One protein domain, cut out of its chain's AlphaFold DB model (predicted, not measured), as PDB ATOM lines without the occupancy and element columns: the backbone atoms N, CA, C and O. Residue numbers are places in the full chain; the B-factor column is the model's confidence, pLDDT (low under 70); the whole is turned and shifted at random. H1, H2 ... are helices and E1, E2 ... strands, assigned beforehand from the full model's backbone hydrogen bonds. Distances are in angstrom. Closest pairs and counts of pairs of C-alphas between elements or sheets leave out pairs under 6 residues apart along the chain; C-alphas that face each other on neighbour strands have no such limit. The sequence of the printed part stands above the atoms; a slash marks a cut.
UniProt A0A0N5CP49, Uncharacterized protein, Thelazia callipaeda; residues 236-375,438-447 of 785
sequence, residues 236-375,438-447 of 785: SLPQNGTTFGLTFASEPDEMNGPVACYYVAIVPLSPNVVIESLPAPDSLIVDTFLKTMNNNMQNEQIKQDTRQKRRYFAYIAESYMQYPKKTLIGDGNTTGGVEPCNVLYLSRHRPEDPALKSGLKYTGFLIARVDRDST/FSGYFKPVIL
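AT A GLANCE: This is residues 236 to 375 and 438 to 447 of the 785 residues of an uncharacterized protein of Thelazia callipaeda (UniProt A0A0N5CP49). With little regular structure, two small sheets partly face to face make a sandwich, their strands crossed at 43 degrees; H1 packs on the larger, and residues 301 to 309 stick out. The 150 printed residues, mostly strand with 53 in named elements, run E1 E2 E3 H1 E4 E5 E6 E7. The antiparallel sheets are E4-E3-E6-E7 and E1-E2-E5. The whole is compact, radius of gyration 15.7 A, spanning 54 by 35 by 24 A.

IN THESE COORDINATES: E1, residues 236 to 240, begins at C-alpha 236 (-11.058, -40.649, 13.386). E2 is 243 to 247; E3, 261 to 269, 26.2 A; H1, 289 to 296; E4, 313 to 320, 21.4 A; E5, 326 to 329; E6, 360 to 370, 32.8 A. E7, 445 to 447, ends at C-alpha 447 (-5.753, -30.962, 18.206).

HOW THE PARTS SIT: Hairpin E1 and E2 has N 237 and O 245 within hydrogen-bond range, 2.9 A; E2 and E5, N 246 and O 327, 3.0 A. In the strongly twisted larger sheet, E4 and E3 have N 264 and O 318, 3.0 A; E3 and E6, N 265 and O 365, 2.9 A; E6 and E7, N 362 and O 445, 2.8 A. H1, with every O i to N i+4 pair within range, is over E4, height over the sheet 6.9 A; their closest C-alphas, Thr 292 and Phe 313, are 5.1 A apart.

THE WHOLE: Residues 376 to 437 are cut out, a C-alpha gap of 25.7 A. Links E2 to E3, E3 to H1, H1 to E4 and E5 to E6 are long. pLDDT is under 70 at 238, 240, 299 to 310 and 374 to 375.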
ATOM      1  N   SER A 236     -11.749 -41.940  13.467       92.06
ATOM      2  CA  SER A 236     -11.058 -40.649  13.386       92.06
ATOM      3  C   SER A 236      -9.942 -40.658  12.335       92.06
ATOM      4  O   SER A 236      -9.068 -41.528  12.374       92.06
ATOM      5  N   LEU A 237      -9.929 -39.661  11.448       86.00
ATOM      6  CA  LEU A 237      -8.876 -39.426  10.455       86.00
ATOM      7  C   LEU A 237      -7.756 -38.500  10.983       86.00
ATOM      8  O   LEU A 237      -7.933 -37.837  12.009       86.00
ATOM      9  N   PRO A 238      -6.609 -38.412  10.274       66.00
ATOM     10  CA  PRO A 238      -5.588 -37.389  10.512       66.00
ATOM     11  C   PRO A 238      -6.133 -35.949  10.466       66.00
ATOM     12  O   PRO A 238      -7.172 -35.671   9.868       66.00
ATOM     13  N   GLN A 239      -5.414 -35.039  11.123       70.31
ATOM     14  CA  GLN A 239      -5.890 -33.706  11.515       70.31
ATOM     15  C   GLN A 239      -5.339 -32.581  10.627       70.31
ATOM     16  O   GLN A 239      -4.312 -32.756   9.977       70.31
ATOM     17  N   ASN A 240      -5.955 -31.394  10.696       61.44
ATOM     18  CA  ASN A 240      -5.343 -30.132  10.265       61.44
ATOM     19  C   ASN A 240      -5.832 -28.958  11.136       61.44
ATOM     20  O   ASN A 240      -6.955 -28.485  10.983       61.44
ATOM     21  N   GLY A 241      -4.972 -28.438  12.018       72.75
ATOM     22  CA  GLY A 241      -5.210 -27.188  12.753       72.75
ATOM     23  C   GLY A 241      -6.466 -27.195  13.636       72.75
ATOM     24  O   GLY A 241      -6.442 -27.723  14.745       72.75
ATOM     25  N   THR A 242      -7.546 -26.564  13.166       81.38
ATOM     26  CA  THR A 242      -8.830 -26.436  13.882       81.38
ATOM     27  C   THR A 242      -9.869 -27.483  13.474       81.38
ATOM     28  O   THR A 242     -11.026 -27.356  13.874       81.38
ATOM     29  N   THR A 243      -9.498 -28.491  12.670       88.88
ATOM     30  CA  THR A 243     -10.432 -29.506  12.154       88.88
ATOM     31  C   THR A 243      -9.903 -30.938  12.259       88.88
ATOM     32  O   THR A 243      -8.692 -31.191  12.276       88.88
ATOM     33  N   PHE A 244     -10.830 -31.898  12.303       91.69
ATOM     34  CA  PHE A 244     -10.531 -33.325  12.159       91.69
ATOM     35  C   PHE A 244     -11.572 -34.040  11.297       91.69
ATOM     36  O   PHE A 244     -12.733 -33.644  11.254       91.69
ATOM     37  N   GLY A 245     -11.160 -35.105  10.608       91.50
ATOM     38  CA  GLY A 245     -12.072 -35.926   9.812       91.50
ATOM     39  C   GLY A 245     -12.651 -37.111  10.585       91.50
ATOM     40  O   GLY A 245     -11.992 -37.679  11.458       91.50
ATOM     41  N   LEU A 246     -13.854 -37.528  10.199       94.44
ATOM     42  CA  LEU A 246     -14.456 -38.805  10.587       94.44
ATOM     43  C   LEU A 246     -14.783 -39.625   9.333       94.44
ATOM     44  O   LEU A 246     -15.208 -39.068   8.321       94.44
ATOM     45  N   THR A 247     -14.624 -40.942   9.408       94.75
ATOM     46  CA  THR A 247     -15.140 -41.912   8.431       94.75
ATOM     47  C   THR A 247     -16.096 -42.892   9.085       94.75
ATOM     48  O   THR A 247     -16.040 -43.154  10.285       94.75
ATOM     49  N   PHE A 248     -16.984 -43.437   8.267       93.62
ATOM     50  CA  PHE A 248     -18.116 -44.242   8.692       93.62
ATOM     51  C   PHE A 248     -18.085 -45.553   7.896       93.62
ATOM     52  O   PHE A 248     -17.966 -45.525   6.669       93.62
ATOM     53  N   ALA A 249     -18.064 -46.692   8.591       87.44
ATOM     54  CA  ALA A 249     -17.704 -47.984   7.995       87.44
ATOM     55  C   ALA A 249     -18.910 -48.801   7.505       87.44
ATOM     56  O   ALA A 249     -18.826 -49.442   6.457       87.44
ATOM     57  N   SER A 250     -20.008 -48.763   8.259       88.00
ATOM     58  CA  SER A 250     -21.156 -49.665   8.127       88.00
ATOM     59  C   SER A 250     -22.435 -48.914   8.489       88.00
ATOM     60  O   SER A 250     -22.586 -48.421   9.611       88.00
ATOM     61  N   GLU A 251     -23.347 -48.804   7.525       88.06
ATOM     62  CA  GLU A 251     -24.682 -48.247   7.745       88.06
ATOM     63  C   GLU A 251     -25.459 -49.143   8.733       88.06
ATOM     64  O   GLU A 251     -25.369 -50.369   8.609       88.06
ATOM     65  N   PRO A 252     -26.158 -48.579   9.743       87.44
ATOM     66  CA  PRO A 252     -26.967 -49.356  10.679       87.44
ATOM     67  C   PRO A 252     -28.022 -50.203   9.975       87.44
ATOM     68  O   PRO A 252     -28.487 -49.871   8.885       87.44
ATOM     69  N   ASP A 253     -28.437 -51.284  10.627       83.06
ATOM     70  CA  ASP A 253     -29.554 -52.070  10.131       83.06
ATOM     71  C   ASP A 253     -30.879 -51.295  10.267       83.06
ATOM     72  O   ASP A 253     -31.101 -50.549  11.221       83.06
ATOM     73  N   GLU A 254     -31.788 -51.516   9.319       85.44
ATOM     74  CA  GLU A 254     -33.144 -50.952   9.342       85.44
ATOM     75  C   GLU A 254     -34.198 -52.032   9.662       85.44
ATOM     76  O   GLU A 254     -35.387 -51.892   9.361       85.44
ATOM     77  N   MET A 255     -33.785 -53.143  10.292       82.44
ATOM     78  CA  MET A 255     -34.654 -54.295  10.584       82.44
ATOM     79  C   MET A 255     -35.779 -53.922  11.553       82.44
ATOM     80  O   MET A 255     -36.887 -54.469  11.458       82.44
ATOM     81  N   ASN A 256     -35.487 -52.968  12.441       87.25
ATOM     82  CA  ASN A 256     -36.404 -52.374  13.410       87.25
ATOM     83  C   ASN A 256     -37.156 -51.139  12.876       87.25
ATOM     84  O   ASN A 256     -38.037 -50.629  13.571       87.25
ATOM     85  N   GLY A 257     -36.864 -50.689  11.652       87.31
ATOM     86  CA  GLY A 257     -37.506 -49.560  10.972       87.31
ATOM     87  C   GLY A 257     -36.504 -48.651  10.240       87.31
ATOM     88  O   GLY A 257     -35.318 -48.675  10.569       87.31
ATOM     89  N   PRO A 258     -36.966 -47.846   9.265       86.69
ATOM     90  CA  PRO A 258     -36.112 -46.954   8.481       86.69
ATOM     91  C   PRO A 258     -35.555 -45.787   9.310       86.69
ATOM     92  O   PRO A 258     -36.279 -45.133  10.069       86.69
ATOM     93  N   VAL A 259     -34.274 -45.479   9.122       88.56
ATOM     94  CA  VAL A 259     -33.594 -44.341   9.739       88.56
ATOM     95  C   VAL A 259     -33.979 -43.062   8.998       88.56
ATOM     96  O   VAL A 259     -33.691 -42.871   7.822       88.56
ATOM     97  N   ALA A 260     -34.631 -42.146   9.711       88.62
ATOM     98  CA  ALA A 260     -35.052 -40.853   9.185       88.62
ATOM     99  C   ALA A 260     -33.899 -39.836   9.127       88.62
ATOM    100  O   ALA A 260     -33.875 -38.989   8.237       88.62
ATOM    101  N   CYS A 261     -32.969 -39.890  10.090       91.69
ATOM    102  CA  CYS A 261     -31.806 -39.002  10.150       91.69
ATOM    103  C   CYS A 261     -30.632 -39.595  10.936       91.69
ATOM    104  O   CYS A 261     -30.817 -40.292  11.937       91.69
ATOM    105  N   TYR A 262     -29.432 -39.156  10.571       94.50
ATOM    106  CA  TYR A 262     -28.186 -39.361  11.303       94.50
ATOM    107  C   TYR A 262     -27.702 -38.039  11.926       94.50
ATOM    108  O   TYR A 262     -27.803 -36.991  11.290       94.50
ATOM    109  N   TYR A 263     -27.138 -38.076  13.136       95.31
ATOM    110  CA  TYR A 263     -26.536 -36.914  13.815       95.31
ATOM    111  C   TYR A 263     -25.163 -37.271  14.394       95.31
ATOM    112  O   TYR A 263     -25.001 -38.361  14.943       95.31
ATOM    113  N   VAL A 264     -24.190 -36.356  14.348       96.06
ATOM    114  CA  VAL A 264     -22.892 -36.537  15.030       96.06
ATOM    115  C   VAL A 264     -22.856 -35.681  16.288       96.06
ATOM    116  O   VAL A 264     -22.888 -34.453  16.210       96.06
ATOM    117  N   ALA A 265     -22.763 -36.329  17.448       97.06
ATOM    118  CA  ALA A 265     -22.622 -35.667  18.737       97.06
ATOM    119  C   ALA A 265     -21.144 -35.605  19.150       97.06
ATOM    120  O   ALA A 265     -20.474 -36.635  19.196       97.06
ATOM    121  N   ILE A 266     -20.640 -34.414  19.480       96.81
ATOM    122  CA  ILE A 266     -19.236 -34.162  19.832       96.81
ATOM    123  C   ILE A 266     -19.105 -33.748  21.302       96.81
ATOM    124  O   ILE A 266     -19.853 -32.913  21.815       96.81
ATOM    125  N   VAL A 267     -18.108 -34.323  21.974       95.94
ATOM    126  CA  VAL A 267     -17.748 -34.107  23.379       95.94
ATOM    127  C   VAL A 267     -16.353 -33.465  23.448       95.94
ATOM    128  O   VAL A 267     -15.347 -34.167  23.301       95.94
ATOM    129  N   PRO A 268     -16.256 -32.144  23.683       94.12
ATOM    130  CA  PRO A 268     -14.980 -31.471  23.902       94.12
ATOM    131  C   PRO A 268     -14.494 -31.710  25.339       94.12
ATOM    132  O   PRO A 268     -15.251 -31.530  26.296       94.12
ATOM    133  N   LEU A 269     -13.229 -32.095  25.506       91.75
ATOM    134  CA  LEU A 269     -12.620 -32.518  26.772       91.75
ATOM    135  C   LEU A 269     -11.237 -31.891  26.999       91.75
ATOM    136  O   LEU A 269     -10.480 -31.613  26.067       91.75
ATOM    137  N   SER A 270     -10.870 -31.749  28.275       87.25
ATOM    138  CA  SER A 270      -9.479 -31.509  28.675       87.25
ATOM    139  C   SER A 270      -8.601 -32.726  28.314       87.25
ATOM    140  O   SER A 270      -9.070 -33.864  28.459       87.25
ATOM    141  N   PRO A 271      -7.330 -32.538  27.896       84.44
ATOM    142  CA  PRO A 271      -6.407 -33.633  27.582       84.44
ATOM    143  C   PRO A 271      -6.309 -34.722  28.661       84.44
ATOM    144  O   PRO A 271      -6.164 -35.896  28.324       84.44
ATOM    145  N   ASN A 272      -6.484 -34.364  29.938       82.75
ATOM    146  CA  ASN A 272      -6.341 -35.275  31.079       82.75
ATOM    147  C   ASN A 272      -7.552 -36.210  31.310       82.75
ATOM    148  O   ASN A 272      -7.459 -37.138  32.110       82.75
ATOM    149  N   VAL A 273      -8.696 -35.996  30.645       85.56
ATOM    150  CA  VAL A 273      -9.924 -36.783  30.888       85.56
ATOM    151  C   VAL A 273      -9.880 -38.126  30.153       85.56
ATOM    152  O   VAL A 273      -9.791 -38.153  28.927       85.56
ATOM    153  N   VAL A 274      -9.976 -39.248  30.867       86.06
ATOM    154  CA  VAL A 274     -10.058 -40.597  30.268       86.06
ATOM    155  C   VAL A 274     -11.472 -40.855  29.726       86.06
ATOM    156  O   VAL A 274     -12.447 -40.504  30.394       86.06
ATOM    157  N   ILE A 275     -11.608 -41.473  28.544       85.38
ATOM    158  CA  ILE A 275     -12.923 -41.744  27.921       85.38
ATOM    159  C   ILE A 275     -13.769 -42.693  28.778       85.38
ATOM    160  O   ILE A 275     -14.964 -42.464  28.919       85.38
ATOM    161  N   GLU A 276     -13.160 -43.678  29.445       84.81
ATOM    162  CA  GLU A 276     -13.861 -44.568  30.389       84.81
ATOM    163  C   GLU A 276     -14.529 -43.833  31.576       84.81
ATOM    164  O   GLU A 276     -15.322 -44.428  32.302       84.81
ATOM    165  N   SER A 277     -14.233 -42.542  31.795       85.06
ATOM    166  CA  SER A 277     -14.905 -41.714  32.812       85.06
ATOM    167  C   SER A 277     -16.189 -41.023  32.325       85.06
ATOM    168  O   SER A 277     -16.901 -40.419  33.136       85.06
ATOM    169  N   LEU A 278     -16.492 -41.091  31.023       87.50
ATOM    170  CA  LEU A 278     -17.721 -40.559  30.435       87.50
ATOM    171  C   LEU A 278     -18.922 -41.474  30.753       87.50
ATOM    172  O   LEU A 278     -18.755 -42.684  30.910       87.50
ATOM    173  N   PRO A 279     -20.149 -40.931  30.856       88.44
ATOM    174  CA  PRO A 279     -21.357 -41.750  30.907       88.44
ATOM    175  C   PRO A 279     -21.657 -42.358  29.524       88.44
ATOM    176  O   PRO A 279     -21.070 -41.949  28.517       88.44
ATOM    177  N   ALA A 280     -22.580 -43.318  29.460       87.00
ATOM    178  CA  ALA A 280     -22.994 -43.918  28.193       87.00
ATOM    179  C   ALA A 280     -23.651 -42.863  27.260       87.00
ATOM    180  O   ALA A 280     -24.303 -41.948  27.775       87.00
ATOM    181  N   PRO A 281     -23.457 -42.941  25.926       90.88
ATOM    182  CA  PRO A 281     -23.910 -41.932  24.956       90.88
ATOM    183  C   PRO A 281     -25.392 -41.534  25.032       90.88
ATOM    184  O   PRO A 281     -25.714 -40.351  24.948       90.88
ATOM    185  N   ASP A 282     -26.273 -42.506  25.261       83.88
ATOM    186  CA  ASP A 282     -27.720 -42.355  25.475       83.88
ATOM    187  C   ASP A 282     -28.069 -41.493  26.703       83.88
ATOM    188  O   ASP A 282     -29.067 -40.773  26.725       83.88
ATOM    189  N   SER A 283     -27.220 -41.549  27.730       84.06
ATOM    190  CA  SER A 283     -27.366 -40.837  29.003       84.06
ATOM    191  C   SER A 283     -26.611 -39.499  29.062       84.06
ATOM    192  O   SER A 283     -26.638 -38.812  30.090       84.06
ATOM    193  N   LEU A 284     -25.917 -39.116  27.984       86.25
ATOM    194  CA  LEU A 284     -25.140 -37.882  27.918       86.25
ATOM    195  C   LEU A 284     -26.041 -36.676  27.597       86.25
ATOM    196  O   LEU A 284     -26.862 -36.703  26.684       86.25
ATOM    197  N   ILE A 285     -25.864 -35.576  28.334       86.50
ATOM    198  CA  ILE A 285     -26.636 -34.346  28.117       86.50
ATOM    199  C   ILE A 285     -26.160 -33.671  26.827       86.50
ATOM    200  O   ILE A 285     -24.992 -33.303  26.724       86.50
ATOM    201  N   VAL A 286     -27.064 -33.458  25.872       89.31
ATOM    202  CA  VAL A 286     -26.802 -32.656  24.668       89.31
ATOM    203  C   VAL A 286     -27.294 -31.225  24.889       89.31
ATOM    204  O   VAL A 286     -28.411 -31.013  25.358       89.31
ATOM    205  N   ASP A 287     -26.466 -30.235  24.560       91.69
ATOM    206  CA  ASP A 287     -26.834 -28.816  24.539       91.69
ATOM    207  C   ASP A 287     -26.006 -28.051  23.481       91.69
ATOM    208  O   ASP A 287     -25.196 -28.652  22.776       91.69
ATOM    209  N   THR A 288     -26.220 -26.743  23.323       92.06
ATOM    210  CA  THR A 288     -25.495 -25.918  22.333       92.06
ATOM    211  C   THR A 288     -23.978 -25.925  22.562       92.06
ATOM    212  O   THR A 288     -23.515 -26.012  23.707       92.06
ATOM    213  N   PHE A 289     -23.188 -25.764  21.492       92.06
ATOM    214  CA  PHE A 289     -21.718 -25.808  21.514       92.06
ATOM    215  C   PHE A 289     -21.138 -24.950  22.642       92.06
ATOM    216  O   PHE A 289     -20.344 -25.420  23.459       92.06
ATOM    217  N   LEU A 290     -21.591 -23.695  22.736       90.38
ATOM    218  CA  LEU A 290     -21.093 -22.729  23.714       90.38
ATOM    219  C   LEU A 290     -21.327 -23.190  25.161       90.38
ATOM    220  O   LEU A 290     -20.451 -23.023  26.009       90.38
ATOM    221  N   LYS A 291     -22.491 -23.773  25.469       89.00
ATOM    222  CA  LYS A 291     -22.781 -24.288  26.815       89.00
ATOM    223  C   LYS A 291     -21.975 -25.545  27.112       89.00
ATOM    224  O   LYS A 291     -21.416 -25.654  28.199       89.00
ATOM    225  N   THR A 292     -21.894 -26.462  26.152       90.25
ATOM    226  CA  THR A 292     -21.148 -27.716  26.276       90.25
ATOM    227  C   THR A 292     -19.660 -27.459  26.510       90.25
ATOM    228  O   THR A 292     -19.077 -27.999  27.452       90.25
ATOM    229  N   MET A 293     -19.075 -26.537  25.744       89.50
ATOM    230  CA  MET A 293     -17.713 -26.046  25.943       89.50
ATOM    231  C   MET A 293     -17.541 -25.426  27.338       89.50
ATOM    232  O   MET A 293     -16.648 -25.822  28.088       89.50
ATOM    233  N   ASN A 294     -18.435 -24.514  27.740       88.12
ATOM    234  CA  ASN A 294     -18.380 -23.872  29.057       88.12
ATOM    235  C   ASN A 294     -18.546 -24.859  30.228       88.12
ATOM    236  O   ASN A 294     -17.910 -24.674  31.263       88.12
ATOM    237  N   ASN A 295     -19.368 -25.906  30.103       88.06
ATOM    238  CA  ASN A 295     -19.535 -26.926  31.141       88.06
ATOM    239  C   ASN A 295     -18.290 -27.820  31.266       88.06
ATOM    240  O   ASN A 295     -17.771 -28.015  32.369       88.06
ATOM    241  N   ASN A 296     -17.807 -28.361  30.143       89.44
ATOM    242  CA  ASN A 296     -16.741 -29.363  30.149       89.44
ATOM    243  C   ASN A 296     -15.383 -28.750  30.553       89.44
ATOM    244  O   ASN A 296     -14.595 -29.406  31.245       89.44
ATOM    245  N   MET A 297     -15.154 -27.479  30.189       84.56
ATOM    246  CA  MET A 297     -13.919 -26.719  30.444       84.56
ATOM    247  C   MET A 297     -13.910 -25.929  31.766       84.56
ATOM    248  O   MET A 297     -12.954 -25.203  32.035       84.56
ATOM    249  N   GLN A 298     -14.941 -26.045  32.613       72.75
ATOM    250  CA  GLN A 298     -14.935 -25.424  33.946       72.75
ATOM    251  C   GLN A 298     -13.777 -25.942  34.812       72.75
ATOM    252  O   GLN A 298     -13.576 -27.151  34.935       72.75
ATOM    253  N   ASN A 299     -13.062 -25.004  35.441       56.25
ATOM    254  CA  ASN A 299     -11.822 -25.249  36.173       56.25
ATOM    255  C   ASN A 299     -12.001 -26.224  37.358       56.25
ATOM    256  O   ASN A 299     -12.996 -26.174  38.086       56.25
ATOM    257  N   GLU A 300     -11.021 -27.105  37.565       53.84
ATOM    258  CA  GLU A 300     -11.168 -28.297  38.415       53.84
ATOM    259  C   GLU A 300     -11.207 -27.973  39.918       53.84
ATOM    260  O   GLU A 300     -11.848 -28.686  40.692       53.84
ATOM    261  N   GLN A 301     -10.610 -26.844  40.316       49.62
ATOM    262  CA  GLN A 301     -10.495 -26.391  41.709       49.62
ATOM    263  C   GLN A 301     -11.845 -26.206  42.428       49.62
ATOM    264  O   GLN A 301     -11.910 -26.362  43.641       49.62
ATOM    265  N   ILE A 302     -12.932 -25.909  41.705       50.84
ATOM    266  CA  ILE A 302     -14.253 -25.636  42.310       50.84
ATOM    267  C   ILE A 302     -15.029 -26.935  42.613       50.84
ATOM    268  O   ILE A 302     -15.964 -26.933  43.411       50.84
ATOM    269  N   LYS A 303     -14.663 -28.068  41.995       49.50
ATOM    270  CA  LYS A 303     -15.455 -29.315  42.046       49.50
ATOM    271  C   LYS A 303     -14.899 -30.386  42.995       49.50
ATOM    272  O   LYS A 303     -15.517 -31.436  43.114       49.50
ATOM    273  N   GLN A 304     -13.794 -30.130  43.703       48.25
ATOM    274  CA  GLN A 304     -13.290 -31.041  44.748       48.25
ATOM    275  C   GLN A 304     -14.064 -30.927  46.075       48.25
ATOM    276  O   GLN A 304     -14.223 -31.925  46.773       48.25
ATOM    277  N   ASP A 305     -14.593 -29.743  46.392       45.31
ATOM    278  CA  ASP A 305     -15.244 -29.444  47.681       45.31
ATOM    279  C   ASP A 305     -16.692 -29.978  47.782       45.31
ATOM    280  O   ASP A 305     -17.326 -29.972  48.835       45.31
ATOM    281  N   THR A 306     -17.242 -30.488  46.673       46.41
ATOM    282  CA  THR A 306     -18.556 -31.142  46.638       46.41
ATOM    283  C   THR A 306     -18.416 -32.551  46.074       46.41
ATOM    284  O   THR A 306     -17.756 -32.767  45.063       46.41
ATOM    285  N   ARG A 307     -19.098 -33.540  46.671       49.50
ATOM    286  CA  ARG A 307     -19.131 -34.935  46.173       49.50
ATOM    287  C   ARG A 307     -19.983 -35.103  44.896       49.50
ATOM    288  O   ARG A 307     -20.673 -36.107  44.733       49.50
ATOM    289  N   GLN A 308     -19.992 -34.115  43.999       52.81
ATOM    290  CA  GLN A 308     -20.750 -34.152  42.749       52.81
ATOM    291  C   GLN A 308     -19.919 -34.778  41.623       52.81
ATOM    292  O   GLN A 308     -18.902 -34.233  41.199       52.81
ATOM    293  N   LYS A 309     -20.383 -35.915  41.090       56.78
ATOM    294  CA  LYS A 309     -19.782 -36.564  39.914       56.78
ATOM    295  C   LYS A 309     -19.795 -35.587  38.725       56.78
ATOM    296  O   LYS A 309     -20.857 -35.068  38.371       56.78
ATOM    297  N   ARG A 310     -18.626 -35.334  38.116       67.75
ATOM    298  CA  ARG A 310     -18.461 -34.410  36.977       67.75
ATOM    299  C   ARG A 310     -19.400 -34.818  35.838       67.75
ATOM    300  O   ARG A 310     -19.339 -35.947  35.362       67.75
ATOM    301  N   ARG A 311     -20.279 -33.901  35.426       80.62
ATOM    302  CA  ARG A 311     -21.174 -34.078  34.275       80.62
ATOM    303  C   ARG A 311     -20.478 -33.555  33.024       80.62
ATOM    304  O   ARG A 311     -19.998 -32.423  33.038       80.62
ATOM    305  N   TYR A 312     -20.450 -34.360  31.971       87.19
ATOM    306  CA  TYR A 312     -19.998 -33.960  30.640       87.19
ATOM    307  C   TYR A 312     -21.212 -33.762  29.739       87.19
ATOM    308  O   TYR A 312     -22.223 -34.443  29.916       87.19
ATOM    309  N   PHE A 313     -21.124 -32.803  28.824       92.75
ATOM    310  CA  PHE A 313     -22.146 -32.521  27.820       92.75
ATOM    311  C   PHE A 313     -21.585 -32.810  26.414       92.75
ATOM    312  O   PHE A 313     -20.364 -32.769  26.216       92.75
ATOM    313  N   ALA A 314     -22.474 -33.041  25.449       95.38
ATOM    314  CA  ALA A 314     -22.200 -33.029  24.011       95.38
ATOM    315  C   ALA A 314     -22.920 -31.865  23.312       95.38
ATOM    316  O   ALA A 314     -23.834 -31.260  23.869       95.38
ATOM    317  N   TYR A 315     -22.527 -31.569  22.079       95.88
ATOM    318  CA  TYR A 315     -23.311 -30.778  21.128       95.88
ATOM    319  C   TYR A 315     -23.479 -31.574  19.830       95.88
ATOM    320  O   TYR A 315     -22.676 -32.466  19.559       95.88
ATOM    321  N   ILE A 316     -24.513 -31.287  19.038       96.56
ATOM    322  CA  ILE A 316     -24.632 -31.857  17.690       96.56
ATOM    323  C   ILE A 316     -23.785 -30.998  16.753       96.56
ATOM    324  O   ILE A 316     -24.067 -29.812  16.623       96.56
ATOM    325  N   ALA A 317     -22.764 -31.572  16.120       95.12
ATOM    326  CA  ALA A 317     -21.982 -30.883  15.092       95.12
ATOM    327  C   ALA A 317     -22.684 -30.977  13.730       95.12
ATOM    328  O   ALA A 317     -23.013 -29.960  13.130       95.12
ATOM    329  N   GLU A 318     -23.018 -32.204  13.322       94.69
ATOM    330  CA  GLU A 318     -23.481 -32.549  11.971       94.69
ATOM    331  C   GLU A 318     -24.860 -33.217  11.982       94.69
ATOM    332  O   GLU A 318     -25.209 -33.905  12.951       94.69
ATOM    333  N   SER A 319     -25.601 -33.132  10.870       94.19
ATOM    334  CA  SER A 319     -26.753 -34.017  10.642       94.19
ATOM    335  C   SER A 319     -27.071 -34.277   9.168       94.19
ATOM    336  O   SER A 319     -27.021 -33.358   8.351       94.19
ATOM    337  N   TYR A 320     -27.506 -35.497   8.852       92.06
ATOM    338  CA  TYR A 320     -27.666 -35.994   7.482       92.06
ATOM    339  C   TYR A 320     -28.972 -36.781   7.313       92.06
ATOM    340  O   TYR A 320     -29.385 -37.493   8.230       92.06
ATOM    341  N   MET A 321     -29.595 -36.700   6.136       87.81
ATOM    342  CA  MET A 321     -30.723 -37.562   5.739       87.81
ATOM    343  C   MET A 321     -30.288 -38.934   5.205       87.81
ATOM    344  O   MET A 321     -31.100 -39.845   5.127       87.81
ATOM    345  N   GLN A 322     -29.021 -39.085   4.816       88.44
ATOM    346  CA  GLN A 322     -28.448 -40.314   4.253       88.44
ATOM    347  C   GLN A 322     -27.144 -40.634   4.992       88.44
ATOM    348  O   GLN A 322     -26.513 -39.719   5.529       88.44
ATOM    349  N   TYR A 323     -26.722 -41.900   5.033       88.56
ATOM    350  CA  TYR A 323     -25.529 -42.275   5.792       88.56
ATOM    351  C   TYR A 323     -24.253 -41.645   5.193       88.56
ATOM    352  O   TYR A 323     -23.911 -41.898   4.030       88.56
ATOM    353  N   PRO A 324     -23.526 -40.804   5.952       88.56
ATOM    354  CA  PRO A 324     -22.312 -40.158   5.466       88.56
ATOM    355  C   PRO A 324     -21.198 -41.194   5.309       88.56
ATOM    356  O   PRO A 324     -21.015 -42.036   6.174       88.56
ATOM    357  N   LYS A 325     -20.376 -41.114   4.257       90.31
ATOM    358  CA  LYS A 325     -19.157 -41.956   4.153       90.31
ATOM    359  C   LYS A 325     -17.955 -41.342   4.877       90.31
ATOM    360  O   LYS A 325     -17.063 -42.047   5.347       90.31
ATOM    361  N   LYS A 326     -17.934 -40.012   4.959       91.62
ATOM    362  CA  LYS A 326     -16.948 -39.197   5.671       91.62
ATOM    363  C   LYS A 326     -17.555 -37.839   6.027       91.62
ATOM    364  O   LYS A 326     -18.481 -37.411   5.348       91.62
ATOM    365  N   THR A 327     -16.984 -37.156   7.011       92.19
ATOM    366  CA  THR A 327     -17.199 -35.718   7.248       92.19
ATOM    367  C   THR A 327     -15.928 -35.061   7.800       92.19
ATOM    368  O   THR A 327     -14.951 -35.752   8.111       92.19
ATOM    369  N   LEU A 328     -15.947 -33.737   7.925       92.06
ATOM    370  CA  LEU A 328     -15.008 -32.932   8.704       92.06
ATOM    371  C   LEU A 328     -15.777 -32.296   9.868       92.06
ATOM    372  O   LEU A 328     -16.958 -32.011   9.736       92.06
ATOM    373  N   ILE A 329     -15.110 -32.109  11.003       93.19
ATOM    374  CA  ILE A 329     -15.634 -31.405  12.178       93.19
ATOM    375  C   ILE A 329     -14.722 -30.203  12.435       93.19
ATOM    376  O   ILE A 329     -13.496 -30.360  12.485       93.19
ATOM    377  N   GLY A 330     -15.308 -29.022  12.611       90.00
ATOM    378  CA  GLY A 330     -14.648 -27.734  12.808       90.00
ATOM    379  C   GLY A 330     -14.476 -26.876  11.551       90.00
ATOM    380  O   GLY A 330     -13.743 -25.886  11.617       90.00
ATOM    381  N   ASP A 331     -15.063 -27.246  10.410       89.69
ATOM    382  CA  ASP A 331     -14.892 -26.520   9.141       89.69
ATOM    383  C   ASP A 331     -16.023 -25.516   8.839       89.69
ATOM    384  O   ASP A 331     -15.846 -24.642   7.985       89.69
ATOM    385  N   GLY A 332     -17.137 -25.567   9.583       88.56
ATOM    386  CA  GLY A 332     -18.294 -24.689   9.394       88.56
ATOM    387  C   GLY A 332     -19.426 -25.284   8.555       88.56
ATOM    388  O   GLY A 332     -20.450 -24.618   8.376       88.56
ATOM    389  N   ASN A 333     -19.273 -26.500   8.026       87.44
ATOM    390  CA  ASN A 333     -20.222 -27.134   7.116       87.44
ATOM    391  C   ASN A 333     -20.926 -28.335   7.766       87.44
ATOM    392  O   ASN A 333     -20.561 -29.481   7.522       87.44
ATOM    393  N   THR A 334     -22.032 -28.043   8.460       85.06
ATOM    394  CA  THR A 334     -22.896 -28.962   9.238       85.06
ATOM    395  C   THR A 334     -23.571 -30.121   8.468       85.06
ATOM    396  O   THR A 334     -24.595 -30.657   8.909       85.06
ATOM    397  N   THR A 335     -23.096 -30.431   7.263       81.81
ATOM    398  CA  THR A 335     -23.709 -31.335   6.280       81.81
ATOM    399  C   THR A 335     -22.749 -32.391   5.734       81.81
ATOM    400  O   THR A 335     -23.196 -33.293   5.027       81.81
ATOM    401  N   GLY A 336     -21.434 -32.277   5.966       75.94
ATOM    402  CA  GLY A 336     -20.407 -33.176   5.413       75.94
ATOM    403  C   GLY A 336     -20.375 -33.354   3.882       75.94
ATOM    404  O   GLY A 336     -19.611 -34.181   3.381       75.94
ATOM    405  N   GLY A 337     -21.186 -32.608   3.117       76.75
ATOM    406  CA  GLY A 337     -21.412 -32.839   1.682       76.75
ATOM    407  C   GLY A 337     -22.529 -33.845   1.353       76.75
ATOM    408  O   GLY A 337     -22.549 -34.385   0.248       76.75
ATOM    409  N   VAL A 338     -23.443 -34.101   2.294       83.94
ATOM    410  CA  VAL A 338     -24.648 -34.941   2.160       83.94
ATOM    411  C   VAL A 338     -25.899 -34.067   2.372       83.94
ATOM    412  O   VAL A 338     -25.809 -32.954   2.884       83.94
ATOM    413  N   GLU A 339     -27.081 -34.536   1.962       84.38
ATOM    414  CA  GLU A 339     -28.340 -33.818   2.202       84.38
ATOM    415  C   GLU A 339     -28.603 -33.636   3.718       84.38
ATOM    416  O   GLU A 339     -28.589 -34.627   4.460       84.38
ATOM    417  N   PRO A 340     -28.832 -32.400   4.208       83.25
ATOM    418  CA  PRO A 340     -28.951 -32.125   5.637       83.25
ATOM    419  C   PRO A 340     -30.272 -32.625   6.226       83.25
ATOM    420  O   PRO A 340     -31.351 -32.370   5.688       83.25
ATOM    421  N   CYS A 341     -30.207 -33.247   7.406       86.12
ATOM    422  CA  CYS A 341     -31.409 -33.546   8.182       86.12
ATOM    423  C   CYS A 341     -32.073 -32.249   8.669       86.12
ATOM    424  O   CYS A 341     -31.629 -31.607   9.617       86.12
ATOM    425  N   ASN A 342     -33.203 -31.887   8.059       80.69
ATOM    426  CA  ASN A 342     -34.017 -30.742   8.487       80.69
ATOM    427  C   ASN A 342     -34.753 -30.970   9.828       80.69
ATOM    428  O   ASN A 342     -35.424 -30.067  10.334       80.69
ATOM    429  N   VAL A 343     -34.660 -32.170  10.411       83.62
ATOM    430  CA  VAL A 343     -35.345 -32.556  11.650       83.62
ATOM    431  C   VAL A 343     -34.407 -32.371  12.847       83.62
ATOM    432  O   VAL A 343     -33.272 -32.826  12.836       83.62
ATOM    433  N   LEU A 344     -34.862 -31.699  13.906       82.69
ATOM    434  CA  LEU A 344     -34.007 -31.393  15.062       82.69
ATOM    435  C   LEU A 344     -33.819 -32.605  15.987       82.69
ATOM    436  O   LEU A 344     -34.795 -33.289  16.322       82.69
ATOM    437  N   TYR A 345     -32.602 -32.793  16.507       83.19
ATOM    438  CA  TYR A 345     -32.325 -33.788  17.547       83.19
ATOM    439  C   TYR A 345     -33.080 -33.433  18.840       83.19
ATOM    440  O   TYR A 345     -33.060 -32.278  19.282       83.19
ATOM    441  N   LEU A 346     -33.809 -34.406  19.409       76.94
ATOM    442  CA  LEU A 346     -34.765 -34.217  20.520       76.94
ATOM    443  C   LEU A 346     -35.706 -33.009  20.319       76.94
ATOM    444  O   LEU A 346     -36.064 -32.289  21.254       76.94
ATOM    445  N   SER A 347     -36.072 -32.752  19.055       73.31
ATOM    446  CA  SER A 347     -36.891 -31.613  18.616       73.31
ATOM    447  C   SER A 347     -36.372 -30.227  19.047       73.31
ATOM    448  O   SER A 347     -37.159 -29.281  19.117       73.31
ATOM    449  N   ARG A 348     -35.077 -30.106  19.379       74.06
ATOM    450  CA  ARG A 348     -34.485 -28.923  20.029       74.06
ATOM    451  C   ARG A 348     -33.127 -28.525  19.467       74.06
ATOM    452  O   ARG A 348     -32.917 -27.351  19.174       74.06
ATOM    453  N   HIS A 349     -32.208 -29.476  19.337       84.31
ATOM    454  CA  HIS A 349     -30.814 -29.181  19.020       84.31
ATOM    455  C   HIS A 349     -30.609 -29.148  17.507       84.31
ATOM    456  O   HIS A 349     -31.057 -30.043  16.784       84.31
ATOM    457  N   ARG A 350     -29.952 -28.083  17.044       88.44
ATOM    458  CA  ARG A 350     -29.481 -27.929  15.668       88.44
ATOM    459  C   ARG A 350     -28.026 -28.398  15.572       88.44
ATOM    460  O   ARG A 350     -27.328 -28.346  16.583       88.44
ATOM    461  N   PRO A 351     -27.580 -28.812  14.379       91.75
ATOM    462  CA  PRO A 351     -26.165 -28.865  14.042       91.75
ATOM    463  C   PRO A 351     -25.483 -27.510  14.291       91.75
ATOM    464  O   PRO A 351     -25.990 -26.465  13.877       91.75
ATOM    465  N   GLU A 352     -24.350 -27.537  14.981       93.69
ATOM    466  CA  GLU A 352     -23.483 -26.406  15.297       93.69
ATOM    467  C   GLU A 352     -22.027 -26.863  15.106       93.69
ATOM    468  O   GLU A 352     -21.448 -27.424  16.034       93.69
ATOM    469  N   ASP A 353     -21.412 -26.610  13.944       91.50
ATOM    470  CA  ASP A 353     -19.998 -26.943  13.680       91.50
ATOM    471  C   ASP A 353     -19.085 -25.694  13.635       91.50
ATOM    472  O   ASP A 353     -18.747 -25.191  12.565       91.50
ATOM    473  N   PRO A 354     -18.712 -25.096  14.782       89.94
ATOM    474  CA  PRO A 354     -17.747 -24.002  14.820       89.94
ATOM    475  C   PRO A 354     -16.303 -24.516  14.905       89.94
ATOM    476  O   PRO A 354     -16.024 -25.551  15.512       89.94
ATOM    477  N   ALA A 355     -15.365 -23.721  14.380       88.31
ATOM    478  CA  ALA A 355     -13.933 -24.019  14.396       88.31
ATOM    479  C   ALA A 355     -13.417 -24.433  15.786       88.31
ATOM    480  O   ALA A 355     -13.579 -23.713  16.780       88.31
ATOM    481  N   LEU A 356     -12.777 -25.602  15.848       89.94
ATOM    482  CA  LEU A 356     -12.402 -26.232  17.107       89.94
ATOM    483  C   LEU A 356     -11.164 -25.572  17.716       89.94
ATOM    484  O   LEU A 356     -10.218 -25.180  17.032       89.94
ATOM    485  N   LYS A 357     -11.144 -25.500  19.047       87.56
ATOM    486  CA  LYS A 357     -10.012 -24.959  19.803       87.56
ATOM    487  C   LYS A 357      -8.902 -26.011  19.948       87.56
ATOM    488  O   LYS A 357      -9.164 -27.132  20.388       87.56
ATOM    489  N   SER A 358      -7.668 -25.615  19.647       84.69
ATOM    490  CA  SER A 358      -6.448 -26.407  19.844       84.69
ATOM    491  C   SER A 358      -6.075 -26.591  21.324       84.69
ATOM    492  O   SER A 358      -6.580 -25.901  22.215       84.69
ATOM    493  N   GLY A 359      -5.203 -27.563  21.605       82.25
ATOM    494  CA  GLY A 359      -4.825 -27.976  22.961       82.25
ATOM    495  C   GLY A 359      -5.911 -28.770  23.700       82.25
ATOM    496  O   GLY A 359      -5.844 -28.912  24.922       82.25
ATOM    497  N   LEU A 360      -6.926 -29.267  22.986       88.31
ATOM    498  CA  LEU A 360      -8.073 -29.989  23.542       88.31
ATOM    499  C   LEU A 360      -8.278 -31.342  22.867       88.31
ATOM    500  O   LEU A 360      -7.833 -31.579  21.743       88.31
ATOM    501  N   LYS A 361      -8.981 -32.221  23.584       90.56
ATOM    502  CA  LYS A 361      -9.312 -33.576  23.159       90.56
ATOM    503  C   LYS A 361     -10.787 -33.662  22.786       90.56
ATOM    504  O   LYS A 361     -11.639 -33.248  23.563       90.56
ATOM    505  N   TYR A 362     -11.088 -34.235  21.632       93.31
ATOM    506  CA  TYR A 362     -12.436 -34.400  21.105       93.31
ATOM    507  C   TYR A 362     -12.736 -35.888  20.934       93.31
ATOM    508  O   TYR A 362     -11.928 -36.649  20.405       93.31
ATOM    509  N   THR A 363     -13.902 -36.303  21.411       95.50
ATOM    510  CA  THR A 363     -14.524 -37.604  21.132       95.50
ATOM    511  C   THR A 363     -16.010 -37.354  20.866       95.50
ATOM    512  O   THR A 363     -16.440 -36.202  20.819       95.50
ATOM    513  N   GLY A 364     -16.807 -38.392  20.662       95.94
ATOM    514  CA  GLY A 364     -18.200 -38.259  20.261       95.94
ATOM    515  C   GLY A 364     -18.762 -39.564  19.723       95.94
ATOM    516  O   GLY A 364     -18.093 -40.594  19.788       95.94
ATOM    517  N   PHE A 365     -19.979 -39.521  19.199       96.56
ATOM    518  CA  PHE A 365     -20.709 -40.692  18.716       96.56
ATOM    519  C   PHE A 365     -21.687 -40.322  17.596       96.56
ATOM    520  O   PHE A 365     -22.105 -39.170  17.458       96.56
ATOM    521  N   LEU A 366     -22.045 -41.325  16.797       96.19
ATOM    522  CA  LEU A 366     -23.123 -41.268  15.821       96.19
ATOM    523  C   LEU A 366     -24.455 -41.584  16.519       96.19
ATOM    524  O   LEU A 366     -24.527 -42.469  17.372       96.19
ATOM    525  N   ILE A 367     -25.512 -40.875  16.133       95.31
ATOM    526  CA  ILE A 367     -26.892 -41.139  16.541       95.31
ATOM    527  C   ILE A 367     -27.710 -41.429  15.281       95.31
ATOM    528  O   ILE A 367     -27.714 -40.611  14.362       95.31
ATOM    529  N   ALA A 368     -28.424 -42.551  15.251       93.56
ATOM    530  CA  ALA A 368     -29.384 -42.897  14.202       93.56
ATOM    531  C   ALA A 368     -30.812 -42.746  14.748       93.56
ATOM    532  O   ALA A 368     -31.155 -43.346  15.765       93.56
ATOM    533  N   ARG A 369     -31.648 -41.930  14.101       91.62
ATOM    534  CA  ARG A 369     -33.034 -41.658  14.507       91.62
ATOM    535  C   ARG A 369     -34.016 -42.408  13.624       91.62
ATOM    536  O   ARG A 369     -34.007 -42.219  12.414       91.62
ATOM    537  N   VAL A 370     -34.947 -43.116  14.246       89.38
ATOM    538  CA  VAL A 370     -36.075 -43.776  13.580       89.38
ATOM    539  C   VAL A 370     -37.366 -43.064  13.995       89.38
ATOM    540  O   VAL A 370     -37.750 -43.070  15.169       89.38
ATOM    541  N   ASP A 371     -38.019 -42.392  13.043       85.81
ATOM    542  CA  ASP A 371     -39.320 -41.747  13.261       85.81
ATOM    543  C   ASP A 371     -40.452 -42.781  13.191       85.81
ATOM    544  O   ASP A 371     -40.436 -43.670  12.349       85.81
ATOM    545  N   ARG A 372     -41.439 -42.670  14.090       75.94
ATOM    546  CA  ARG A 372     -42.515 -43.667  14.271       75.94
ATOM    547  C   ARG A 372     -43.400 -43.794  13.030       75.94
ATOM    548  O   ARG A 372     -43.645 -42.805  12.337       75.94
ATOM    549  N   ASP A 373     -43.972 -44.972  12.809       71.44
ATOM    550  CA  ASP A 373     -44.786 -45.204  11.619       71.44
ATOM    551  C   ASP A 373     -46.143 -44.487  11.679       71.44
ATOM    552  O   ASP A 373     -47.044 -44.846  12.445       71.44
ATOM    553  N   SER A 374     -46.305 -43.497  10.801       59.38
ATOM    554  CA  SER A 374     -47.533 -42.719  10.640       59.38
ATOM    555  C   SER A 374     -48.788 -43.547  10.329       59.38
ATOM    556  O   SER A 374     -49.872 -43.148  10.754       59.38
ATOM    557  N   THR A 375     -48.671 -44.696   9.652       58.19
ATOM    558  CA  THR A 375     -49.829 -45.507   9.233       58.19
ATOM    559  C   THR A 375     -50.570 -46.112  10.428       58.19
ATOM    560  O   THR A 375     -51.801 -46.098  10.471       58.19
ATOM    561  N   PHE A 438     -27.560 -45.320  19.312       94.00
ATOM    562  CA  PHE A 438     -26.339 -44.579  19.637       94.00
ATOM    563  C   PHE A 438     -25.108 -45.460  19.420       94.00
ATOM    564  O   PHE A 438     -25.088 -46.605  19.872       94.00
ATOM    565  N   SER A 439     -24.066 -44.926  18.780       95.12
ATOM    566  CA  SER A 439     -22.782 -45.620  18.676       95.12
ATOM    567  C   SER A 439     -21.967 -45.530  19.963       95.12
ATOM    568  O   SER A 439     -22.158 -44.633  20.781       95.12
ATOM    569  N   GLY A 440     -20.957 -46.393  20.090       93.69
ATOM    570  CA  GLY A 440     -19.862 -46.165  21.035       93.69
ATOM    571  C   GLY A 440     -19.074 -44.879  20.730       93.69
ATOM    572  O   GLY A 440     -19.202 -44.292  19.652       93.69
ATOM    573  N   TYR A 441     -18.237 -44.451  21.679       95.69
ATOM    574  CA  TYR A 441     -17.371 -43.279  21.515       95.69
ATOM    575  C   TYR A 441     -16.248 -43.521  20.491       95.69
ATOM    576  O   TYR A 441     -15.536 -44.524  20.578       95.69
ATOM    577  N   PHE A 442     -16.027 -42.580  19.567       95.12
ATOM    578  CA  PHE A 442     -14.906 -42.648  18.626       95.12
ATOM    579  C   PHE A 442     -13.549 -42.333  19.280       95.12
ATOM    580  O   PHE A 442     -13.461 -41.620  20.287       95.12
ATOM    581  N   LYS A 443     -12.466 -42.864  18.690       92.56
ATOM    582  CA  LYS A 443     -11.091 -42.710  19.201       92.56
ATOM    583  C   LYS A 443     -10.708 -41.225  19.331       92.56
ATOM    584  O   LYS A 443     -10.928 -40.467  18.391       92.56
ATOM    585  N   PRO A 444     -10.134 -40.792  20.467       90.88
ATOM    586  CA  PRO A 444      -9.982 -39.373  20.758       90.88
ATOM    587  C   PRO A 444      -9.009 -38.684  19.806       90.88
ATOM    588  O   PRO A 444      -7.877 -39.137  19.630       90.88
ATOM    589  N   VAL A 445      -9.417 -37.529  19.293       90.31
ATOM    590  CA  VAL A 445      -8.567 -36.628  18.516       90.31
ATOM    591  C   VAL A 445      -8.066 -35.513  19.428       90.31
ATOM    592  O   VAL A 445      -8.867 -34.854  20.085       90.31
ATOM    593  N   ILE A 446      -6.754 -35.292  19.492       87.62
ATOM    594  CA  ILE A 446      -6.153 -34.179  20.244       87.62
ATOM    595  C   ILE A 446      -5.599 -33.187  19.230       87.62
ATOM    596  O   ILE A 446      -4.612 -33.506  18.575       87.62
ATOM    597  N   LEU A 447      -6.224 -32.014  19.111       83.31
ATOM    598  CA  LEU A 447      -5.753 -30.962  18.206       83.31
ATOM    599  C   LEU A 447      -4.523 -30.281  18.811       83.31
ATOM    600  O   LEU A 447      -4.620 -29.664  19.876       83.31
TER     601      LEU A 447